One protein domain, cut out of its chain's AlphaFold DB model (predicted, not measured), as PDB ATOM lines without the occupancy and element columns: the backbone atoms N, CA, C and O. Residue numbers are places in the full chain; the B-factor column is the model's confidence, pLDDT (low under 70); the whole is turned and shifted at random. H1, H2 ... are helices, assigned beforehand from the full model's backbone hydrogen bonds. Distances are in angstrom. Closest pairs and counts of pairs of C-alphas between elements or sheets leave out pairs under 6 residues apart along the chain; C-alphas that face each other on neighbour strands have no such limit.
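What this domain is: This is residues 18 to 27 and 40 to 97 of the 103 residues of the protein "Hypothetical protein" of Polytomella parva (UniProt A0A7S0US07). Look for a helical hairpin, H3 and H4 running opposite ways, with H2 packed across the end of the pair where H3 begins and H4 ends. Short H1 packs on the earlier part of H2, away from the hairpin, and H3 runs on past the start of H4 to the link of residues 74 to 82. The 68 printed residues hold four named helices, H1, H2, H3 and H4 in chain order, and no named strand; the class is all helix. The whole is compact, with a radius of gyration of the C-alphas of 12.5 A and spans of 34 by 23 by 18 A.

How they stand to each other: Begin with H3, residues 57 to 73, the longest helix. Its residues 59 to 63 alone touch H4, residues 83 to 95, at a shallow tilt of 10 degrees; the closest C-alphas, of His 63 and Tyr 85, are 5.1 A apart. The hub is H2, residues 41 to 55, which touches H3 at a steep tilt of 54 degrees, with the closest C-alphas, of Ala 52 and His 60, 5.4 A apart. Ala 52 also comes closest to H4, its C-alpha 6.1 A from that of Met 89. H1, residues 21 to 27, touches residues 43 to 47 of H2 alone, closest at the C-alphas of Phe 22 and Met 47, 5.6 A apart; it is apart from H3 and H4. In H1, H2, H3 and H4 every O i to N i+4 pair is within hydrogen-bond range.

Where its parts are: Find C-alpha 57 at (-9.433, 48.422, -26.298); from there H3 runs 23.9 A to C-alpha 73 at (14.325, 45.892, -25.697). H2 measures 20.6 A and H4 18.6 A, ending at C-alpha 95 at (-16.113, 53.008, -14.507).

The domain as a whole: The C-alphas farthest apart, of Lys 27 and Asn 73, are 36.1 A apart. Residues 28 to 39 are not printed, and C-alphas 27 and 40 are 9.4 A apart across this cut. Residues 76 to 80 have pLDDT under 70.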
ATOM      1  N   LYS A  18     -15.596  34.756 -25.032       83.44
ATOM      2  CA  LYS A  18     -14.146  34.482 -25.006       83.44
ATOM      3  C   LYS A  18     -13.507  34.618 -23.614       83.44
ATOM      4  O   LYS A  18     -12.506  33.965 -23.327       83.44
ATOM      5  N   CYS A  19     -14.105  35.419 -22.734       85.31
ATOM      6  CA  CYS A  19     -13.633  35.658 -21.375       85.31
ATOM      7  C   CYS A  19     -14.311  34.760 -20.326       85.31
ATOM      8  O   CYS A  19     -13.860  34.736 -19.184       85.31
ATOM      9  N   LEU A  20     -15.342  33.980 -20.685       84.12
ATOM     10  CA  LEU A  20     -16.081  33.119 -19.743       84.12
ATOM     11  C   LEU A  20     -15.235  31.995 -19.127       84.12
ATOM     12  O   LEU A  20     -15.572  31.494 -18.055       84.12
ATOM     13  N   ARG A  21     -14.109  31.626 -19.750       84.94
ATOM     14  CA  ARG A  21     -13.171  30.650 -19.174       84.94
ATOM     15  C   ARG A  21     -12.527  31.137 -17.871       84.94
ATOM     16  O   ARG A  21     -12.202  30.324 -17.010       84.94
ATOM     17  N   PHE A  22     -12.350  32.451 -17.719       86.44
ATOM     18  CA  PHE A  22     -11.634  33.020 -16.581       86.44
ATOM     19  C   PHE A  22     -12.443  32.993 -15.279       86.44
ATOM     20  O   PHE A  22     -11.867  32.570 -14.283       86.44
ATOM     21  N   PRO A  23     -13.747  33.339 -15.244       83.88
ATOM     22  CA  PRO A  23     -14.562  33.188 -14.043       83.88
ATOM     23  C   PRO A  23     -14.523  31.788 -13.433       83.88
ATOM     24  O   PRO A  23     -14.235  31.629 -12.246       83.88
ATOM     25  N   THR A  24     -14.740  30.754 -14.245       83.88
ATOM     26  CA  THR A  24     -14.701  29.365 -13.772       83.88
ATOM     27  C   THR A  24     -13.312  28.998 -13.244       83.88
ATOM     28  O   THR A  24     -13.199  28.425 -12.161       83.88
ATOM     29  N   ALA A  25     -12.249  29.383 -13.960       85.38
ATOM     30  CA  ALA A  25     -10.872  29.137 -13.536       85.38
ATOM     31  C   ALA A  25     -10.511  29.885 -12.241       85.38
ATOM     32  O   ALA A  25      -9.890  29.306 -11.354       85.38
ATOM     33  N   LEU A  26     -10.940  31.142 -12.093       86.25
ATOM     34  CA  LEU A  26     -10.720  31.957 -10.898       86.25
ATOM     35  C   LEU A  26     -11.456  31.397  -9.688       86.25
ATOM     36  O   LEU A  26     -10.862  31.283  -8.617       86.25
ATOM     37  N   LYS A  27     -12.711  30.977  -9.860       85.25
ATOM     38  CA  LYS A  27     -13.487  30.332  -8.797       85.25
ATOM     39  C   LYS A  27     -12.809  29.047  -8.319       85.25
ATOM     40  O   LYS A  27     -12.658  28.844  -7.114       85.25
ATOM     41  N   CYS A  40      -3.656  33.149  -7.750       84.00
ATOM     42  CA  CYS A  40      -4.608  33.400  -8.830       84.00
ATOM     43  C   CYS A  40      -4.324  34.692  -9.615       84.00
ATOM     44  O   CYS A  40      -5.062  34.975 -10.559       84.00
ATOM     45  N   LYS A  41      -3.265  35.456  -9.290       82.69
ATOM     46  CA  LYS A  41      -2.970  36.757  -9.930       82.69
ATOM     47  C   LYS A  41      -2.846  36.650 -11.449       82.69
ATOM     48  O   LYS A  41      -3.364  37.499 -12.164       82.69
ATOM     49  N   THR A  42      -2.238  35.578 -11.958       84.19
ATOM     50  CA  THR A  42      -2.114  35.338 -13.406       84.19
ATOM     51  C   THR A  42      -3.475  35.177 -14.085       84.19
ATOM     52  O   THR A  42      -3.693  35.701 -15.176       84.19
ATOM     53  N   LEU A  43      -4.418  34.487 -13.438       85.75
ATOM     54  CA  LEU A  43      -5.782  34.332 -13.950       85.75
ATOM     55  C   LEU A  43      -6.571  35.645 -13.861       85.75
ATOM     56  O   LEU A  43      -7.355  35.943 -14.761       85.75
ATOM     57  N   GLU A  44      -6.347  36.438 -12.810       85.81
ATOM     58  CA  GLU A  44      -6.972  37.757 -12.645       85.81
ATOM     59  C   GLU A  44      -6.479  38.733 -13.714       85.81
ATOM     60  O   GLU A  44      -7.293  39.414 -14.340       85.81
ATOM     61  N   LEU A  45      -5.173  38.737 -13.995       86.00
ATOM     62  CA  LEU A  45      -4.580  39.512 -15.080       86.00
ATOM     63  C   LEU A  45      -5.095  39.043 -16.446       86.00
ATOM     64  O   LEU A  45      -5.491  39.864 -17.270       86.00
ATOM     65  N   GLY A  46      -5.170  37.730 -16.679       87.75
ATOM     66  CA  GLY A  46      -5.729  37.177 -17.916       87.75
ATOM     67  C   GLY A  46      -7.183  37.599 -18.149       87.75
ATOM     68  O   GLY A  46      -7.560  37.961 -19.267       87.75
ATOM     69  N   MET A  47      -7.995  37.628 -17.088       88.50
ATOM     70  CA  MET A  47      -9.363  38.133 -17.169       88.50
ATOM     71  C   MET A  47      -9.410  39.637 -17.432       88.50
ATOM     72  O   MET A  47     -10.187  40.077 -18.283       88.50
ATOM     73  N   LEU A  48      -8.585  40.412 -16.721       89.19
ATOM     74  CA  LEU A  48      -8.469  41.855 -16.900       89.19
ATOM     75  C   LEU A  48      -8.150  42.191 -18.356       89.19
ATOM     76  O   LEU A  48      -8.846  43.012 -18.947       89.19
ATOM     77  N   LEU A  49      -7.159  41.518 -18.947       89.38
ATOM     78  CA  LEU A  49      -6.759  41.713 -20.339       89.38
ATOM     79  C   LEU A  49      -7.884  41.353 -21.312       89.38
ATOM     80  O   LEU A  49      -8.167  42.131 -22.215       89.38
ATOM     81  N   CYS A  50      -8.577  40.233 -21.099       90.19
ATOM     82  CA  CYS A  50      -9.672  39.807 -21.976       90.19
ATOM     83  C   CYS A  50     -10.862  40.785 -21.958       90.19
ATOM     84  O   CYS A  50     -11.444  41.117 -22.998       90.19
ATOM     85  N   LEU A  51     -11.224  41.272 -20.766       88.31
ATOM     86  CA  LEU A  51     -12.245  42.307 -20.619       88.31
ATOM     87  C   LEU A  51     -11.769  43.629 -21.215       88.31
ATOM     88  O   LEU A  51     -12.540  44.295 -21.903       88.31
ATOM     89  N   ALA A  52     -10.510  43.994 -20.978       88.94
ATOM     90  CA  ALA A  52      -9.943  45.232 -21.481       88.94
ATOM     91  C   ALA A  52      -9.910  45.267 -23.008       88.94
ATOM     92  O   ALA A  52     -10.315  46.262 -23.596       88.94
ATOM     93  N   GLU A  53      -9.535  44.166 -23.651       90.00
ATOM     94  CA  GLU A  53      -9.565  44.014 -25.106       90.00
ATOM     95  C   GLU A  53     -10.968  44.272 -25.688       90.00
ATOM     96  O   GLU A  53     -11.099  44.803 -26.786       90.00
ATOM     97  N   THR A  54     -12.025  43.919 -24.948       88.44
ATOM     98  CA  THR A  54     -13.410  44.038 -25.433       88.44
ATOM     99  C   THR A  54     -14.038  45.395 -25.116       88.44
ATOM    100  O   THR A  54     -14.689  45.986 -25.971       88.44
ATOM    101  N   TYR A  55     -13.867  45.888 -23.888       86.88
ATOM    102  CA  TYR A  55     -14.579  47.072 -23.399       86.88
ATOM    103  C   TYR A  55     -13.740  48.342 -23.381       86.88
ATOM    104  O   TYR A  55     -14.291  49.438 -23.449       86.88
ATOM    105  N   VAL A  56     -12.420  48.215 -23.244       89.25
ATOM    106  CA  VAL A  56     -11.492  49.352 -23.163       89.25
ATOM    107  C   VAL A  56     -10.270  49.108 -24.065       89.25
ATOM    108  O   VAL A  56      -9.129  49.136 -23.591       89.25
ATOM    109  N   PRO A  57     -10.484  48.865 -25.378       88.50
ATOM    110  CA  PRO A  57      -9.433  48.422 -26.298       88.50
ATOM    111  C   PRO A  57      -8.266  49.411 -26.392       88.50
ATOM    112  O   PRO A  57      -7.130  49.008 -26.618       88.50
ATOM    113  N   GLU A  58      -8.511  50.705 -26.175       88.88
ATOM    114  CA  GLU A  58      -7.452  51.716 -26.142       88.88
ATOM    115  C   GLU A  58      -6.480  51.518 -24.973       88.88
ATOM    116  O   GLU A  58      -5.264  51.589 -25.160       88.88
ATOM    117  N   ALA A  59      -7.003  51.242 -23.775       87.75
ATOM    118  CA  ALA A  59      -6.185  50.962 -22.598       87.75
ATOM    119  C   ALA A  59      -5.429  49.636 -22.769       87.75
ATOM    120  O   ALA A  59      -4.238  49.561 -22.465       87.75
ATOM    121  N   HIS A  60      -6.093  48.629 -23.346       90.81
ATOM    122  CA  HIS A  60      -5.468  47.352 -23.681       90.81
ATOM    123  C   HIS A  60      -4.300  47.509 -24.665       90.81
ATOM    124  O   HIS A  60      -3.204  47.029 -24.389       90.81
ATOM    125  N   ARG A  61      -4.479  48.258 -25.760       90.31
ATOM    126  CA  ARG A  61      -3.415  48.512 -26.748       90.31
ATOM    127  C   ARG A  61      -2.209  49.235 -26.152       90.31
ATOM    128  O   ARG A  61      -1.084  48.984 -26.571       90.31
ATOM    129  N   LYS A  62      -2.409  50.151 -25.198       89.75
ATOM    130  CA  LYS A  62      -1.292  50.820 -24.504       89.75
ATOM    131  C   LYS A  62      -0.479  49.828 -23.674       89.75
ATOM    132  O   LYS A  62       0.747  49.835 -23.755       89.75
ATOM    133  N   HIS A  63      -1.162  48.949 -22.941       89.31
ATOM    134  CA  HIS A  63      -0.515  47.863 -22.214       89.31
ATOM    135  C   HIS A  63       0.229  46.914 -23.165       89.31
ATOM    136  O   HIS A  63       1.397  46.612 -22.943       89.31
ATOM    137  N   GLU A  64      -0.405  46.499 -24.262       88.94
ATOM    138  CA  GLU A  64       0.199  45.628 -25.275       88.94
ATOM    139  C   GLU A  64       1.451  46.253 -25.902       88.94
ATOM    140  O   GLU A  64       2.490  45.601 -25.967       88.94
ATOM    141  N   LYS A  65       1.403  47.538 -26.278       89.69
ATOM    142  CA  LYS A  65       2.579  48.272 -26.772       89.69
ATOM    143  C   LYS A  65       3.696  48.334 -25.736       89.69
ATOM    144  O   LYS A  65       4.857  48.167 -26.094       89.69
ATOM    145  N   CYS A  66       3.361  48.569 -24.468       88.50
ATOM    146  CA  CYS A  66       4.345  48.570 -23.389       88.50
ATOM    147  C   CYS A  66       5.036  47.207 -23.267       88.50
ATOM    148  O   CYS A  66       6.263  47.138 -23.284       88.50
ATOM    149  N   VAL A  67       4.256  46.123 -23.233       86.56
ATOM    150  CA  VAL A  67       4.783  44.756 -23.158       86.56
ATOM    151  C   VAL A  67       5.622  44.428 -24.392       86.56
ATOM    152  O   VAL A  67       6.734  43.928 -24.257       86.56
ATOM    153  N   HIS A  68       5.147  44.761 -25.591       87.62
ATOM    154  CA  HIS A  68       5.894  44.554 -26.829       87.62
ATOM    155  C   HIS A  68       7.235  45.300 -26.822       87.62
ATOM    156  O   HIS A  68       8.253  44.730 -27.205       87.62
ATOM    157  N   ASN A  69       7.264  46.546 -26.341       87.06
ATOM    158  CA  ASN A  69       8.501  47.319 -26.217       87.06
ATOM    159  C   ASN A  69       9.472  46.702 -25.200       87.06
ATOM    160  O   ASN A  69      10.667  46.652 -25.474       87.06
ATOM    161  N   LEU A  70       8.978  46.181 -24.071       85.31
ATOM    162  CA  LEU A  70       9.815  45.442 -23.115       85.31
ATOM    163  C   LEU A  70      10.460  44.212 -23.762       85.31
ATOM    164  O   LEU A  70      11.664  44.003 -23.618       85.31
ATOM    165  N   TYR A  71       9.675  43.424 -24.504       82.75
ATOM    166  CA  TYR A  71      10.187  42.264 -25.237       82.75
ATOM    167  C   TYR A  71      11.209  42.668 -26.305       82.75
ATOM    168  O   TYR A  71      12.261  42.037 -26.407       82.75
ATOM    169  N   ALA A  72      10.926  43.726 -27.070       86.38
ATOM    170  CA  ALA A  72      11.821  44.234 -28.107       86.38
ATOM    171  C   ALA A  72      13.164  44.707 -27.528       86.38
ATOM    172  O   ALA A  72      14.216  44.395 -28.084       86.38
ATOM    173  N   ASN A  73      13.133  45.385 -26.378       84.06
ATOM    174  CA  ASN A  73      14.325  45.892 -25.697       84.06
ATOM    175  C   ASN A  73      15.041  44.831 -24.844       84.06
ATOM    176  O   ASN A  73      16.120  45.095 -24.325       84.06
ATOM    177  N   ARG A  74      14.468  43.624 -24.704       80.06
ATOM    178  CA  ARG A  74      14.942  42.554 -23.801       80.06
ATOM    179  C   ARG A  74      15.046  42.992 -22.331       80.06
ATOM    180  O   ARG A  74      15.768  42.377 -21.546       80.06
ATOM    181  N   ASP A  75      14.283  44.010 -21.944       74.06
ATOM    182  CA  ASP A  75      14.269  44.583 -20.597       74.06
ATOM    183  C   ASP A  75      13.314  43.802 -19.681       74.06
ATOM    184  O   ASP A  75      12.288  44.296 -19.214       74.06
ATOM    185  N   PHE A  76      13.653  42.541 -19.407       67.25
ATOM    186  CA  PHE A  76      12.847  41.663 -18.546       67.25
ATOM    187  C   PHE A  76      13.013  41.950 -17.044       67.25
ATOM    188  O   PHE A  76      12.230  41.464 -16.231       67.25
ATOM    189  N   ASN A  77      14.005  42.763 -16.667       62.34
ATOM    190  CA  ASN A  77      14.332  43.077 -15.271       62.34
ATOM    191  C   ASN A  77      13.423  44.146 -14.642       62.34
ATOM    192  O   ASN A  77      13.636  44.535 -13.494       62.34
ATOM    193  N   ALA A  78      12.412  44.626 -15.367       62.94
ATOM    194  CA  ALA A  78      11.536  45.699 -14.921       62.94
ATOM    195  C   ALA A  78      10.071  45.217 -14.829       62.94
ATOM    196  O   ALA A  78       9.234  45.567 -15.665       62.94
ATOM    197  N   PRO A  79       9.726  44.416 -13.798       59.41
ATOM    198  CA  PRO A  79       8.403  43.796 -13.655       59.41
ATOM    199  C   PRO A  79       7.257  44.807 -13.486       59.41
ATOM    200  O   PRO A  79       6.096  44.447 -13.644       59.41
ATOM    201  N   ASN A  80       7.567  46.077 -13.203       68.31
ATOM    202  CA  ASN A  80       6.579  47.126 -12.954       68.31
ATOM    203  C   ASN A  80       6.433  48.138 -14.100       68.31
ATOM    204  O   ASN A  80       5.620  49.054 -13.984       68.31
ATOM    205  N   THR A  81       7.167  48.003 -15.209       76.06
ATOM    206  CA  THR A  81       7.165  49.023 -16.278       76.06
ATOM    207  C   THR A  81       5.787  49.222 -16.898       76.06
ATOM    208  O   THR A  81       5.417  50.344 -17.235       76.06
ATOM    209  N   CYS A  82       4.992  48.153 -17.005       83.38
ATOM    210  CA  CYS A  82       3.644  48.226 -17.570       83.38
ATOM    211  C   CYS A  82       2.526  48.278 -16.518       83.38
ATOM    212  O   CYS A  82       1.354  48.367 -16.889       83.38
ATOM    213  N   ALA A  83       2.866  48.303 -15.223       83.69
ATOM    214  CA  ALA A  83       1.891  48.285 -14.133       83.69
ATOM    215  C   ALA A  83       0.937  49.492 -14.177       83.69
ATOM    216  O   ALA A  83      -0.246  49.370 -13.865       83.69
ATOM    217  N   GLN A  84       1.415  50.653 -14.640       86.31
ATOM    218  CA  GLN A  84       0.567  51.834 -14.819       86.31
ATOM    219  C   GLN A  84      -0.574  51.580 -15.818       86.31
ATOM    220  O   GLN A  84      -1.711  51.982 -15.574       86.31
ATOM    221  N   TYR A  85      -0.299  50.863 -16.910       87.06
ATOM    222  CA  TYR A  85      -1.316  50.531 -17.906       87.06
ATOM    223  C   TYR A  85      -2.304  49.481 -17.388       87.06
ATOM    224  O   TYR A  85      -3.484  49.528 -17.737       87.06
ATOM    225  N   GLU A  86      -1.864  48.567 -16.517       86.69
ATOM    226  CA  GLU A  86      -2.772  47.657 -15.809       86.69
ATOM    227  C   GLU A  86      -3.753  48.412 -14.909       86.69
ATOM    228  O   GLU A  86      -4.958  48.142 -14.934       86.69
ATOM    229  N   GLU A  87      -3.268  49.394 -14.149       88.00
ATOM    230  CA  GLU A  87      -4.118  50.235 -13.302       88.00
ATOM    231  C   GLU A  87      -5.098  51.082 -14.122       88.00
ATOM    232  O   GLU A  87      -6.262  51.232 -13.739       88.00
ATOM    233  N   ASP A  88      -4.686  51.578 -15.287       87.69
ATOM    234  CA  ASP A  88      -5.577  52.300 -16.197       87.69
ATOM    235  C   ASP A  88      -6.672  51.395 -16.783       87.69
ATOM    236  O   ASP A  88      -7.838  51.809 -16.868       87.69
ATOM    237  N   MET A  89      -6.347  50.138 -17.114       88.69
ATOM    238  CA  MET A  89      -7.344  49.137 -17.515       88.69
ATOM    239  C   MET A  89      -8.339  48.865 -16.379       88.69
ATOM    240  O   MET A  89      -9.552  48.915 -16.604       88.69
ATOM    241  N   LYS A  90      -7.858  48.659 -15.142       88.50
ATOM    242  CA  LYS A  90      -8.717  48.454 -13.958       88.50
ATOM    243  C   LYS A  90      -9.621  49.653 -13.701       88.50
ATOM    244  O   LYS A  90     -10.820  49.476 -13.485       88.50
ATOM    245  N   LYS A  91      -9.088  50.878 -13.753       88.38
ATOM    246  CA  LYS A  91      -9.872  52.115 -13.586       88.38
ATOM    247  C   LYS A  91     -10.958  52.236 -14.648       88.38
ATOM    248  O   LYS A  91     -12.091  52.592 -14.323       88.38
ATOM    249  N   SER A  92     -10.631  51.926 -15.898       86.75
ATOM    250  CA  SER A  92     -11.577  52.022 -17.014       86.75
ATOM    251  C   SER A  92     -12.682  50.965 -16.896       86.75
ATOM    252  O   SER A  92     -13.861  51.295 -17.002       86.75
ATOM    253  N   LEU A  93     -12.338  49.726 -16.531       85.88
ATOM    254  CA  LEU A  93     -13.317  48.667 -16.256       85.88
ATOM    255  C   LEU A  93     -14.160  48.949 -15.000       85.88
ATOM    256  O   LEU A  93     -15.349  48.629 -14.973       85.88
ATOM    257  N   LYS A  94     -13.596  49.613 -13.983       86.50
ATOM    258  CA  LYS A  94     -14.324  50.049 -12.779       86.50
ATOM    259  C   LYS A  94     -15.393  51.094 -13.106       86.50
ATOM    260  O   LYS A  94     -16.495  51.005 -12.571       86.50
ATOM    261  N   LYS A  95     -15.109  52.040 -14.011       83.81
ATOM    262  CA  LYS A  95     -16.113  53.008 -14.507       83.81
ATOM    263  C   LYS A  95     -17.290  52.314 -15.197       83.81
ATOM    264  O   LYS A  95     -18.418  52.776 -15.077       83.81
ATOM    265  N   LEU A  96     -17.029  51.188 -15.859       79.44
ATOM    266  CA  LEU A  96     -18.042  50.358 -16.514       79.44
ATOM    267  C   LEU A  96     -18.757  49.390 -15.554       79.44
ATOM    268  O   LEU A  96     -19.630  48.644 -15.981       79.44
ATOM    269  N   GLY A  97     -18.395  49.370 -14.265       78.44
ATOM    270  CA  GLY A  97     -18.964  48.442 -13.283       78.44
ATOM    271  C   GLY A  97     -18.509  46.987 -13.442       78.44
ATOM    272  O   GLY A  97     -19.033  46.114 -12.757       78.44
TER     273      GLY A  97